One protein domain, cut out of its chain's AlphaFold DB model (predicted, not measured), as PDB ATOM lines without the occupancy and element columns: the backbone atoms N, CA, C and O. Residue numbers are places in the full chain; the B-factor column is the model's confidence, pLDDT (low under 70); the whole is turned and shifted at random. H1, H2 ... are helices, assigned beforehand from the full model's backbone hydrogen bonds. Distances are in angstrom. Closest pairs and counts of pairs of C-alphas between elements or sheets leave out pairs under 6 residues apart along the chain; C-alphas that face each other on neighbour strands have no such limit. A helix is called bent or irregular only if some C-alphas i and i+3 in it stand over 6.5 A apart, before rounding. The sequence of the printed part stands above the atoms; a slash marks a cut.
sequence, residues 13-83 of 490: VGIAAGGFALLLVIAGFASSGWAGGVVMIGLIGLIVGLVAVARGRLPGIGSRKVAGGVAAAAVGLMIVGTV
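What this domain is: This is residues 13 to 83 of the 490 residues of the protein "Excalibur calcium-binding domain-containing protein" of Blastococcus aggregatus (UniProt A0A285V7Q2). A flat zigzag of three helical rods in a row: one long helix, H1, folds back on itself at a sharp bend, and H2 then folds back along its second arm. H1b is the middle rod, H2 runs close along it, and H1a opens away from it in a narrow V that meets near the bend. The printed part has 71 residues with two named helices, H1 then H2, and no named strand; the class is all helix. The whole is compact, with a radius of gyration of the C-alphas of 12.7 A, and spans 35 by 29 by 15 A.

Where its parts are: Find C-alpha 13 at (99.512, 46.985, -15.648), where H1, residues 13 to 55, begins. By its hydrogen bonds it was assigned as one helix, but it is bent: C-alphas 31 and 34 are 9.3 A apart. Arm H1a is residues 13 to 31, 27.4 A long; arm H1b, residues 34 to 55, begins at (108.522, 19.680, -16.799) and is 31.8 A long. H2, residues 64 to 83, runs 29.5 A to C-alpha 83 at (103.218, 13.279, -25.001).

How they stand to each other: Look first at H1a and H1b, which touch at a shallow tilt of 26 degrees, opposite ways. Their closest C-alphas, Phe 29 and Gly 37, are 4.2 A apart, and H1b touches H1a with residues 35 to 44 alone. H1b and H2 form a helical hairpin: they touch at a shallow tilt of 19 degrees, opposite ways, with the closest C-alphas, Gly 42 and Ala 74, 4.3 A apart. H1a and H2 are apart. Every O i to N i+4 pair is within hydrogen-bond range in H1a and H1b; in H2, 14 of 16 are.

The domain as a whole: The two C-alphas farthest apart, Ser 31 and Ser 63, are 35.5 A from each other. The printed part has no cut, and the link from H1 to H2, 8 residues, is short. The mean pLDDT of the printed part is 74.3; look for values under 70 at residues 13 to 16, 56 to 62, 64, 66 to 68 and 79 to 83.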
ATOM      1  N   VAL A  13     100.371  48.146 -15.343       62.28
ATOM      2  CA  VAL A  13      99.512  46.985 -15.648       62.28
ATOM      3  C   VAL A  13     100.272  45.898 -16.418       62.28
ATOM      4  O   VAL A  13     100.103  44.714 -16.136       62.28
ATOM      5  N   GLY A  14     101.161  46.277 -17.344       63.19
ATOM      6  CA  GLY A  14     101.987  45.315 -18.084       63.19
ATOM      7  C   GLY A  14     102.981  44.546 -17.204       63.19
ATOM      8  O   GLY A  14     103.162  43.346 -17.394       63.19
ATOM      9  N   ILE A  15     103.588  45.212 -16.216       68.50
ATOM     10  CA  ILE A  15     104.544  44.584 -15.289       68.50
ATOM     11  C   ILE A  15     103.824  43.618 -14.337       68.50
ATOM     12  O   ILE A  15     104.291  42.497 -14.138       68.50
ATOM     13  N   ALA A  16     102.659  44.009 -13.809       66.44
ATOM     14  CA  ALA A  16     101.860  43.153 -12.932       66.44
ATOM     15  C   ALA A  16     101.354  41.887 -13.652       66.44
ATOM     16  O   ALA A  16     101.458  40.785 -13.116       66.44
ATOM     17  N   ALA A  17     100.880  42.024 -14.896       71.62
ATOM     18  CA  ALA A  17     100.426  40.887 -15.697       71.62
ATOM     19  C   ALA A  17     101.572  39.919 -16.052       71.62
ATOM     20  O   ALA A  17     101.387  38.704 -16.008       71.62
ATOM     21  N   GLY A  18     102.767  40.443 -16.354       75.88
ATOM     22  CA  GLY A  18     103.955  39.620 -16.604       75.88
ATOM     23  C   GLY A  18     104.422  38.847 -15.367       75.88
ATOM     24  O   GLY A  18     104.752  37.667 -15.471       75.88
ATOM     25  N   GLY A  19     104.390  39.480 -14.190       79.88
ATOM     26  CA  GLY A  19     104.735  38.826 -12.923       79.88
ATOM     27  C   GLY A  19     103.779  37.687 -12.559       79.88
ATOM     28  O   GLY A  19     104.222  36.607 -12.176       79.88
ATOM     29  N   PHE A  20     102.474  37.891 -12.753       81.50
ATOM     30  CA  PHE A  20     101.466  36.857 -12.508       81.50
ATOM     31  C   PHE A  20     101.613  35.658 -13.458       81.50
ATOM     32  O   PHE A  20     101.559  34.508 -13.027       81.50
ATOM     33  N   ALA A  21     101.876  35.916 -14.743       84.12
ATOM     34  CA  ALA A  21     102.121  34.863 -15.726       84.12
ATOM     35  C   ALA A  21     103.345  33.999 -15.363       84.12
ATOM     36  O   ALA A  21     103.287  32.776 -15.454       84.12
ATOM     37  N   LEU A  22     104.433  34.618 -14.892       86.56
ATOM     38  CA  LEU A  22     105.627  33.893 -14.456       86.56
ATOM     39  C   LEU A  22     105.354  33.008 -13.228       86.56
ATOM     40  O   LEU A  22     105.808  31.866 -13.191       86.56
ATOM     41  N   LEU A  23     104.577  33.501 -12.256       87.81
ATOM     42  CA  LEU A  23     104.176  32.721 -11.078       87.81
ATOM     43  C   LEU A  23     103.388  31.462 -11.456       87.81
ATOM     44  O   LEU A  23     103.655  30.392 -10.912       87.81
ATOM     45  N   LEU A  24     102.470  31.562 -12.418       86.06
ATOM     46  CA  LEU A  24     101.697  30.413 -12.893       86.06
ATOM     47  C   LEU A  24     102.568  29.356 -13.587       86.06
ATOM     48  O   LEU A  24     102.337  28.161 -13.411       86.06
ATOM     49  N   VAL A  25     103.593  29.772 -14.335       87.56
ATOM     50  CA  VAL A  25     104.558  28.837 -14.937       87.56
ATOM     51  C   VAL A  25     105.366  28.122 -13.856       87.56
ATOM     52  O   VAL A  25     105.504  26.902 -13.909       87.56
ATOM     53  N   ILE A  26     105.861  28.858 -12.855       87.00
ATOM     54  CA  ILE A  26     106.615  28.282 -11.731       87.00
ATOM     55  C   ILE A  26     105.750  27.272 -10.968       87.00
ATOM     56  O   ILE A  26     106.211  26.167 -10.688       87.00
ATOM     57  N   ALA A  27     104.486  27.609 -10.692       84.50
ATOM     58  CA  ALA A  27     103.543  26.698 -10.050       84.50
ATOM     59  C   ALA A  27     103.296  25.426 -10.884       84.50
ATOM     60  O   ALA A  27     103.226  24.333 -10.324       84.50
ATOM     61  N   GLY A  28     103.223  25.545 -12.215       82.88
ATOM     62  CA  GLY A  28     103.120  24.399 -13.123       82.88
ATOM     63  C   GLY A  28     104.333  23.466 -13.047       82.88
ATOM     64  O   GLY A  28     104.167  22.251 -12.955       82.88
ATOM     65  N   PHE A  29     105.550  24.021 -13.010       84.94
ATOM     66  CA  PHE A  29     106.764  23.218 -12.816       84.94
ATOM     67  C   PHE A  29     106.824  22.561 -11.435       84.94
ATOM     68  O   PHE A  29     107.292  21.430 -11.321       84.94
ATOM     69  N   ALA A  30     106.352  23.250 -10.395       80.31
ATOM     70  CA  ALA A  30     106.370  22.731  -9.033       80.31
ATOM     71  C   ALA A  30     105.382  21.569  -8.830       80.31
ATOM     72  O   ALA A  30     105.698  20.628  -8.110       80.31
ATOM     73  N   SER A  31     104.204  21.619  -9.460       80.62
ATOM     74  CA  SER A  31     103.146  20.622  -9.248       80.62
ATOM     75  C   SER A  31     103.293  19.376 -10.117       80.62
ATOM     76  O   SER A  31     103.047  18.266  -9.659       80.62
ATOM     77  N   SER A  32     103.672  19.553 -11.382       78.44
ATOM     78  CA  SER A  32     103.619  18.494 -12.400       78.44
ATOM     79  C   SER A  32     104.902  18.412 -13.228       78.44
ATOM     80  O   SER A  32     104.932  17.848 -14.325       78.44
ATOM     81  N   GLY A  33     105.993  18.955 -12.683       81.69
ATOM     82  CA  GLY A  33     107.319  18.886 -13.275       81.69
ATOM     83  C   GLY A  33     107.391  19.572 -14.636       81.69
ATOM     84  O   GLY A  33     106.684  20.538 -14.931       81.69
ATOM     85  N   TRP A  34     108.271  19.065 -15.495       80.81
ATOM     86  CA  TRP A  34     108.522  19.680 -16.799       80.81
ATOM     87  C   TRP A  34     107.289  19.725 -17.709       80.81
ATOM     88  O   TRP A  34     107.103  20.711 -18.419       80.81
ATOM     89  N   ALA A  35     106.422  18.713 -17.649       75.12
ATOM     90  CA  ALA A  35     105.193  18.671 -18.437       75.12
ATOM     91  C   ALA A  35     104.232  19.807 -18.044       75.12
ATOM     92  O   ALA A  35     103.778  20.563 -18.905       75.12
ATOM     93  N   GLY A  36     104.004  19.995 -16.741       76.12
ATOM     94  CA  GLY A  36     103.150  21.060 -16.212       76.12
ATOM     95  C   GLY A  36     103.611  22.464 -16.571       76.12
ATOM     96  O   GLY A  36     102.829  23.297 -17.036       76.12
ATOM     97  N   GLY A  37     104.907  22.724 -16.402       81.88
ATOM     98  CA  GLY A  37     105.504  24.012 -16.737       81.88
ATOM     99  C   GLY A  37     105.383  24.366 -18.220       81.88
ATOM    100  O   GLY A  37     105.014  25.491 -18.563       81.88
ATOM    101  N   VAL A  38     105.627  23.399 -19.111       83.62
ATOM    102  CA  VAL A  38     105.535  23.591 -20.571       83.62
ATOM    103  C   VAL A  38     104.092  23.840 -21.020       83.62
ATOM    104  O   VAL A  38     103.861  24.713 -21.861       83.62
ATOM    105  N   VAL A  39     103.109  23.159 -20.419       83.69
ATOM    106  CA  VAL A  39     101.683  23.403 -20.698       83.69
ATOM    107  C   VAL A  39     101.274  24.820 -20.283       83.69
ATOM    108  O   VAL A  39     100.635  25.520 -21.069       83.69
ATOM    109  N   MET A  40     101.703  25.297 -19.110       85.56
ATOM    110  CA  MET A  40     101.377  26.654 -18.647       85.56
ATOM    111  C   MET A  40     102.014  27.746 -19.517       85.56
ATOM    112  O   MET A  40     101.367  28.757 -19.807       85.56
ATOM    113  N   ILE A  41     103.241  27.531 -20.007       85.69
ATOM    114  CA  ILE A  41     103.885  28.426 -20.982       85.69
ATOM    115  C   ILE A  41     103.070  28.478 -22.284       85.69
ATOM    116  O   ILE A  41     102.830  29.565 -22.819       85.69
ATOM    117  N   GLY A  42     102.602  27.325 -22.771       83.75
ATOM    118  CA  GLY A  42     101.729  27.238 -23.942       83.75
ATOM    119  C   GLY A  42     100.393  27.965 -23.744       83.75
ATOM    120  O   GLY A  42      99.968  28.732 -24.606       83.75
ATOM    121  N   LEU A  43      99.754  27.822 -22.583       86.94
ATOM    122  CA  LEU A  43      98.490  28.501 -22.285       86.94
ATOM    123  C   LEU A  43      98.649  30.032 -22.277       86.94
ATOM    124  O   LEU A  43      97.866  30.753 -22.898       86.94
ATOM    125  N   ILE A  44      99.700  30.538 -21.624       84.12
ATOM    126  CA  ILE A  44      99.991  31.977 -21.566       84.12
ATOM    127  C   ILE A  44     100.316  32.515 -22.964       84.12
ATOM    128  O   ILE A  44      99.793  33.559 -23.361       84.12
ATOM    129  N   GLY A  45     101.124  31.787 -23.744       81.88
ATOM    130  CA  GLY A  45     101.436  32.139 -25.131       81.88
ATOM    131  C   GLY A  45     100.193  32.203 -26.024       81.88
ATOM    132  O   GLY A  45     100.064  33.126 -26.834       81.88
ATOM    133  N   LEU A  46      99.241  31.284 -25.831       83.81
ATOM    134  CA  LEU A  46      97.971  31.269 -26.554       83.81
ATOM    135  C   LEU A  46      97.114  32.495 -26.216       83.81
ATOM    136  O   LEU A  46      96.632  33.172 -27.125       83.81
ATOM    137  N   ILE A  47      96.970  32.822 -24.929       83.75
ATOM    138  CA  ILE A  47      96.199  33.990 -24.479       83.75
ATOM    139  C   ILE A  47      96.809  35.280 -25.040       83.75
ATOM    140  O   ILE A  47      96.097  36.108 -25.611       83.75
ATOM    141  N   VAL A  48      98.133  35.441 -24.948       80.00
ATOM    142  CA  VAL A  48      98.834  36.617 -25.491       80.00
ATOM    143  C   VAL A  48      98.674  36.700 -27.012       80.00
ATOM    144  O   VAL A  48      98.385  37.778 -27.538       80.00
ATOM    145  N   GLY A  49      98.795  35.575 -27.722       73.06
ATOM    146  CA  GLY A  49      98.595  35.497 -29.169       73.06
ATOM    147  C   GLY A  49      97.179  35.895 -29.595       73.06
ATOM    148  O   GLY A  49      97.015  36.730 -30.485       73.06
ATOM    149  N   LEU A  50      96.148  35.381 -28.918       80.00
ATOM    150  CA  LEU A  50      94.746  35.709 -29.203       80.00
ATOM    151  C   LEU A  50      94.427  37.182 -28.916       80.00
ATOM    152  O   LEU A  50      93.797  37.854 -29.739       80.00
ATOM    153  N   VAL A  51      94.926  37.728 -27.803       75.38
ATOM    154  CA  VAL A  51      94.770  39.154 -27.478       75.38
ATOM    155  C   VAL A  51      95.487  40.037 -28.510       75.38
ATOM    156  O   VAL A  51      94.956  41.084 -28.895       75.38
ATOM    157  N   ALA A  52      96.653  39.615 -29.015       73.50
ATOM    158  CA  ALA A  52      97.376  40.307 -30.084       73.50
ATOM    159  C   ALA A  52      96.606  40.319 -31.411       73.50
ATOM    160  O   ALA A  52      96.559  41.352 -32.086       73.50
ATOM    161  N   VAL A  53      95.967  39.201 -31.774       73.62
ATOM    162  CA  VAL A  53      95.109  39.110 -32.964       73.62
ATOM    163  C   VAL A  53      93.913  40.058 -32.836       73.62
ATOM    164  O   VAL A  53      93.658  40.838 -33.758       73.62
ATOM    165  N   ALA A  54      93.242  40.057 -31.680       74.00
ATOM    166  CA  ALA A  54      92.064  40.883 -31.427       74.00
ATOM    167  C   ALA A  54      92.375  42.391 -31.428       74.00
ATOM    168  O   ALA A  54      91.642  43.179 -32.024       74.00
ATOM    169  N   ARG A  55      93.485  42.814 -30.803       73.25
ATOM    170  CA  ARG A  55      93.845  44.241 -30.663       73.25
ATOM    171  C   ARG A  55      94.715  44.798 -31.794       73.25
ATOM    172  O   ARG A  55      94.949  46.001 -31.851       73.25
ATOM    173  N   GLY A  56      95.185  43.961 -32.719       58.12
ATOM    174  CA  GLY A  56      95.827  44.368 -33.974       58.12
ATOM    175  C   GLY A  56      97.260  44.908 -33.886       58.12
ATOM    176  O   GLY A  56      97.955  44.853 -34.900       58.12
ATOM    177  N   ARG A  57      97.738  45.389 -32.726       61.44
ATOM    178  CA  ARG A  57      99.152  45.760 -32.524       61.44
ATOM    179  C   ARG A  57      99.548  45.728 -31.040       61.44
ATOM    180  O   ARG A  57      99.205  46.633 -30.287       61.44
ATOM    181  N   LEU A  58     100.286  44.695 -30.629       59.81
ATOM    182  CA  LEU A  58     100.993  44.649 -29.342       59.81
ATOM    183  C   LEU A  58     102.479  45.006 -29.560       59.81
ATOM    184  O   LEU A  58     103.025  44.667 -30.616       59.81
ATOM    185  N   PRO A  59     103.150  45.691 -28.611       60.28
ATOM    186  CA  PRO A  59     104.577  45.994 -28.723       60.28
ATOM    187  C   PRO A  59     105.380  44.696 -28.890       60.28
ATOM    188  O   PRO A  59     105.306  43.819 -28.038       60.28
ATOM    189  N   GLY A  60     106.117  44.560 -29.998       62.06
ATOM    190  CA  GLY A  60     106.955  43.386 -30.288       62.06
ATOM    191  C   GLY A  60     106.366  42.350 -31.259       62.06
ATOM    192  O   GLY A  60     107.120  41.517 -31.751       62.06
ATOM    193  N   ILE A  61     105.075  42.416 -31.622       60.97
ATOM    194  CA  ILE A  61     104.463  41.508 -32.616       60.97
ATOM    195  C   ILE A  61     104.009  42.322 -33.835       60.97
ATOM    196  O   ILE A  61     102.994  43.017 -33.809       60.97
ATOM    197  N   GLY A  62     104.800  42.264 -34.911       54.59
ATOM    198  CA  GLY A  62     104.709  43.191 -36.048       54.59
ATOM    199  C   GLY A  62     103.522  42.999 -37.001       54.59
ATOM    200  O   GLY A  62     103.265  43.884 -37.813       54.59
ATOM    201  N   SER A  63     102.785  41.883 -36.933       70.06
ATOM    202  CA  SER A  63     101.568  41.692 -37.737       70.06
ATOM    203  C   SER A  63     100.622  40.638 -37.153       70.06
ATOM    204  O   SER A  63     101.040  39.748 -36.411       70.06
ATOM    205  N   ARG A  64      99.344  40.685 -37.555       68.00
ATOM    206  CA  ARG A  64      98.328  39.683 -37.177       68.00
ATOM    207  C   ARG A  64      98.688  38.260 -37.618       68.00
ATOM    208  O   ARG A  64      98.303  37.309 -36.949       68.00
ATOM    209  N   LYS A  65      99.463  38.108 -38.699       71.56
ATOM    210  CA  LYS A  65      99.961  36.797 -39.154       71.56
ATOM    211  C   LYS A  65     100.995  36.224 -38.181       71.56
ATOM    212  O   LYS A  65     100.950  35.039 -37.880       71.56
ATOM    213  N   VAL A  66     101.868  37.076 -37.637       67.88
ATOM    214  CA  VAL A  66     102.842  36.679 -36.606       67.88
ATOM    215  C   VAL A  66     102.124  36.339 -35.295       67.88
ATOM    216  O   VAL A  66     102.446  35.334 -34.676       67.88
ATOM    217  N   ALA A  67     101.093  37.101 -34.917       65.31
ATOM    218  CA  ALA A  67     100.271  36.807 -33.739       65.31
ATOM    219  C   ALA A  67      99.533  35.456 -33.842       65.31
ATOM    220  O   ALA A  67      99.532  34.680 -32.888       65.31
ATOM    221  N   GLY A  68      98.965  35.148 -35.014       67.25
ATOM    222  CA  GLY A  68      98.358  33.841 -35.285       67.25
ATOM    223  C   GLY A  68      99.374  32.696 -35.240       67.25
ATOM    224  O   GLY A  68      99.078  31.639 -34.691       67.25
ATOM    225  N   GLY A  69     100.595  32.924 -35.736       70.19
ATOM    226  CA  GLY A  69     101.696  31.962 -35.634       70.19
ATOM    227  C   GLY A  69     102.113  31.668 -34.189       70.19
ATOM    228  O   GLY A  69     102.312  30.510 -33.842       70.19
ATOM    229  N   VAL A  70     102.174  32.693 -33.329       71.12
ATOM    230  CA  VAL A  70     102.474  32.527 -31.893       71.12
ATOM    231  C   VAL A  70     101.382  31.718 -31.190       71.12
ATOM    232  O   VAL A  70     101.703  30.801 -30.441       71.12
ATOM    233  N   ALA A  71     100.104  31.989 -31.475       70.25
ATOM    234  CA  ALA A  71      98.994  31.214 -30.921       70.25
ATOM    235  C   ALA A  71      99.040  29.736 -31.359       70.25
ATOM    236  O   ALA A  71      98.891  28.843 -30.530       70.25
ATOM    237  N   ALA A  72      99.312  29.466 -32.640       71.44
ATOM    238  CA  ALA A  72      99.411  28.100 -33.160       71.44
ATOM    239  C   ALA A  72     100.612  27.329 -32.579       71.44
ATOM    240  O   ALA A  72     100.472  26.172 -32.186       71.44
ATOM    241  N   ALA A  73     101.777  27.976 -32.456       73.62
ATOM    242  CA  ALA A  73     102.954  27.381 -31.821       73.62
ATOM    243  C   ALA A  73     102.716  27.077 -30.331       73.62
ATOM    244  O   ALA A  73     103.186  26.062 -29.822       73.62
ATOM    245  N   ALA A  74     101.939  27.921 -29.646       76.69
ATOM    246  CA  ALA A  74     101.587  27.742 -28.243       76.69
ATOM    247  C   ALA A  74     100.638  26.549 -28.009       76.69
ATOM    248  O   ALA A  74     100.803  25.814 -27.036       76.69
ATOM    249  N   VAL A  75      99.712  26.287 -28.941       74.88
ATOM    250  CA  VAL A  75      98.910  25.046 -28.953       74.88
ATOM    251  C   VAL A  75      99.801  23.824 -29.191       74.88
ATOM    252  O   VAL A  75      99.650  22.817 -28.506       74.88
ATOM    253  N   GLY A  76     100.780  23.924 -30.095       71.56
ATOM    254  CA  GLY A  76     101.777  22.869 -30.305       71.56
ATOM    255  C   GLY A  76     102.571  22.541 -29.037       71.56
ATOM    256  O   GLY A  76     102.759  21.369 -28.725       71.56
ATOM    257  N   LEU A  77     102.966  23.556 -28.258       70.19
ATOM    258  CA  LEU A  77     103.652  23.365 -26.974       70.19
ATOM    259  C   LEU A  77     102.786  22.620 -25.949       70.19
ATOM    260  O   LEU A  77     103.294  21.759 -25.234       70.19
ATOM    261  N   MET A  78     101.482  22.915 -25.903       70.44
ATOM    262  CA  MET A  78     100.546  22.206 -25.024       70.44
ATOM    263  C   MET A  78     100.373  20.738 -25.425       70.44
ATOM    264  O   MET A  78     100.279  19.886 -24.550       70.44
ATOM    265  N   ILE A  79     100.395  20.427 -26.725       68.75
ATOM    266  CA  ILE A  79     100.315  19.044 -27.220       68.75
ATOM    267  C   ILE A  79     101.626  18.287 -26.959       68.75
ATOM    268  O   ILE A  79     101.599  17.130 -26.572       68.75
ATOM    269  N   VAL A  80     102.793  18.914 -27.119       65.69
ATOM    270  CA  VAL A  80     104.080  18.247 -26.834       65.69
ATOM    271  C   VAL A  80     104.254  17.982 -25.333       65.69
ATOM    272  O   VAL A  80     104.778  16.934 -24.957       65.69
ATOM    273  N   GLY A  81     103.760  18.882 -24.475       59.72
ATOM    274  CA  GLY A  81     103.775  18.708 -23.019       59.72
ATOM    275  C   GLY A  81     102.999  17.482 -22.523       59.72
ATOM    276  O   GLY A  81     103.352  16.938 -21.482       59.72
ATOM    277  N   THR A  82     101.995  17.002 -23.267       58.09
ATOM    278  CA  THR A  82     101.191  15.826 -22.885       58.09
ATOM    279  C   THR A  82     101.740  14.492 -23.403       58.09
ATOM    280  O   THR A  82     101.309  13.443 -22.932       58.09
ATOM    281  N   VAL A  83     102.703  14.498 -24.335       54.72
ATOM    282  CA  VAL A  83     103.218  13.279 -25.001       54.72
ATOM    283  C   VAL A  83     104.569  12.818 -24.423       54.72
ATOM    284  O   VAL A  83     105.038  11.726 -24.726       54.72
TER     285      VAL A  83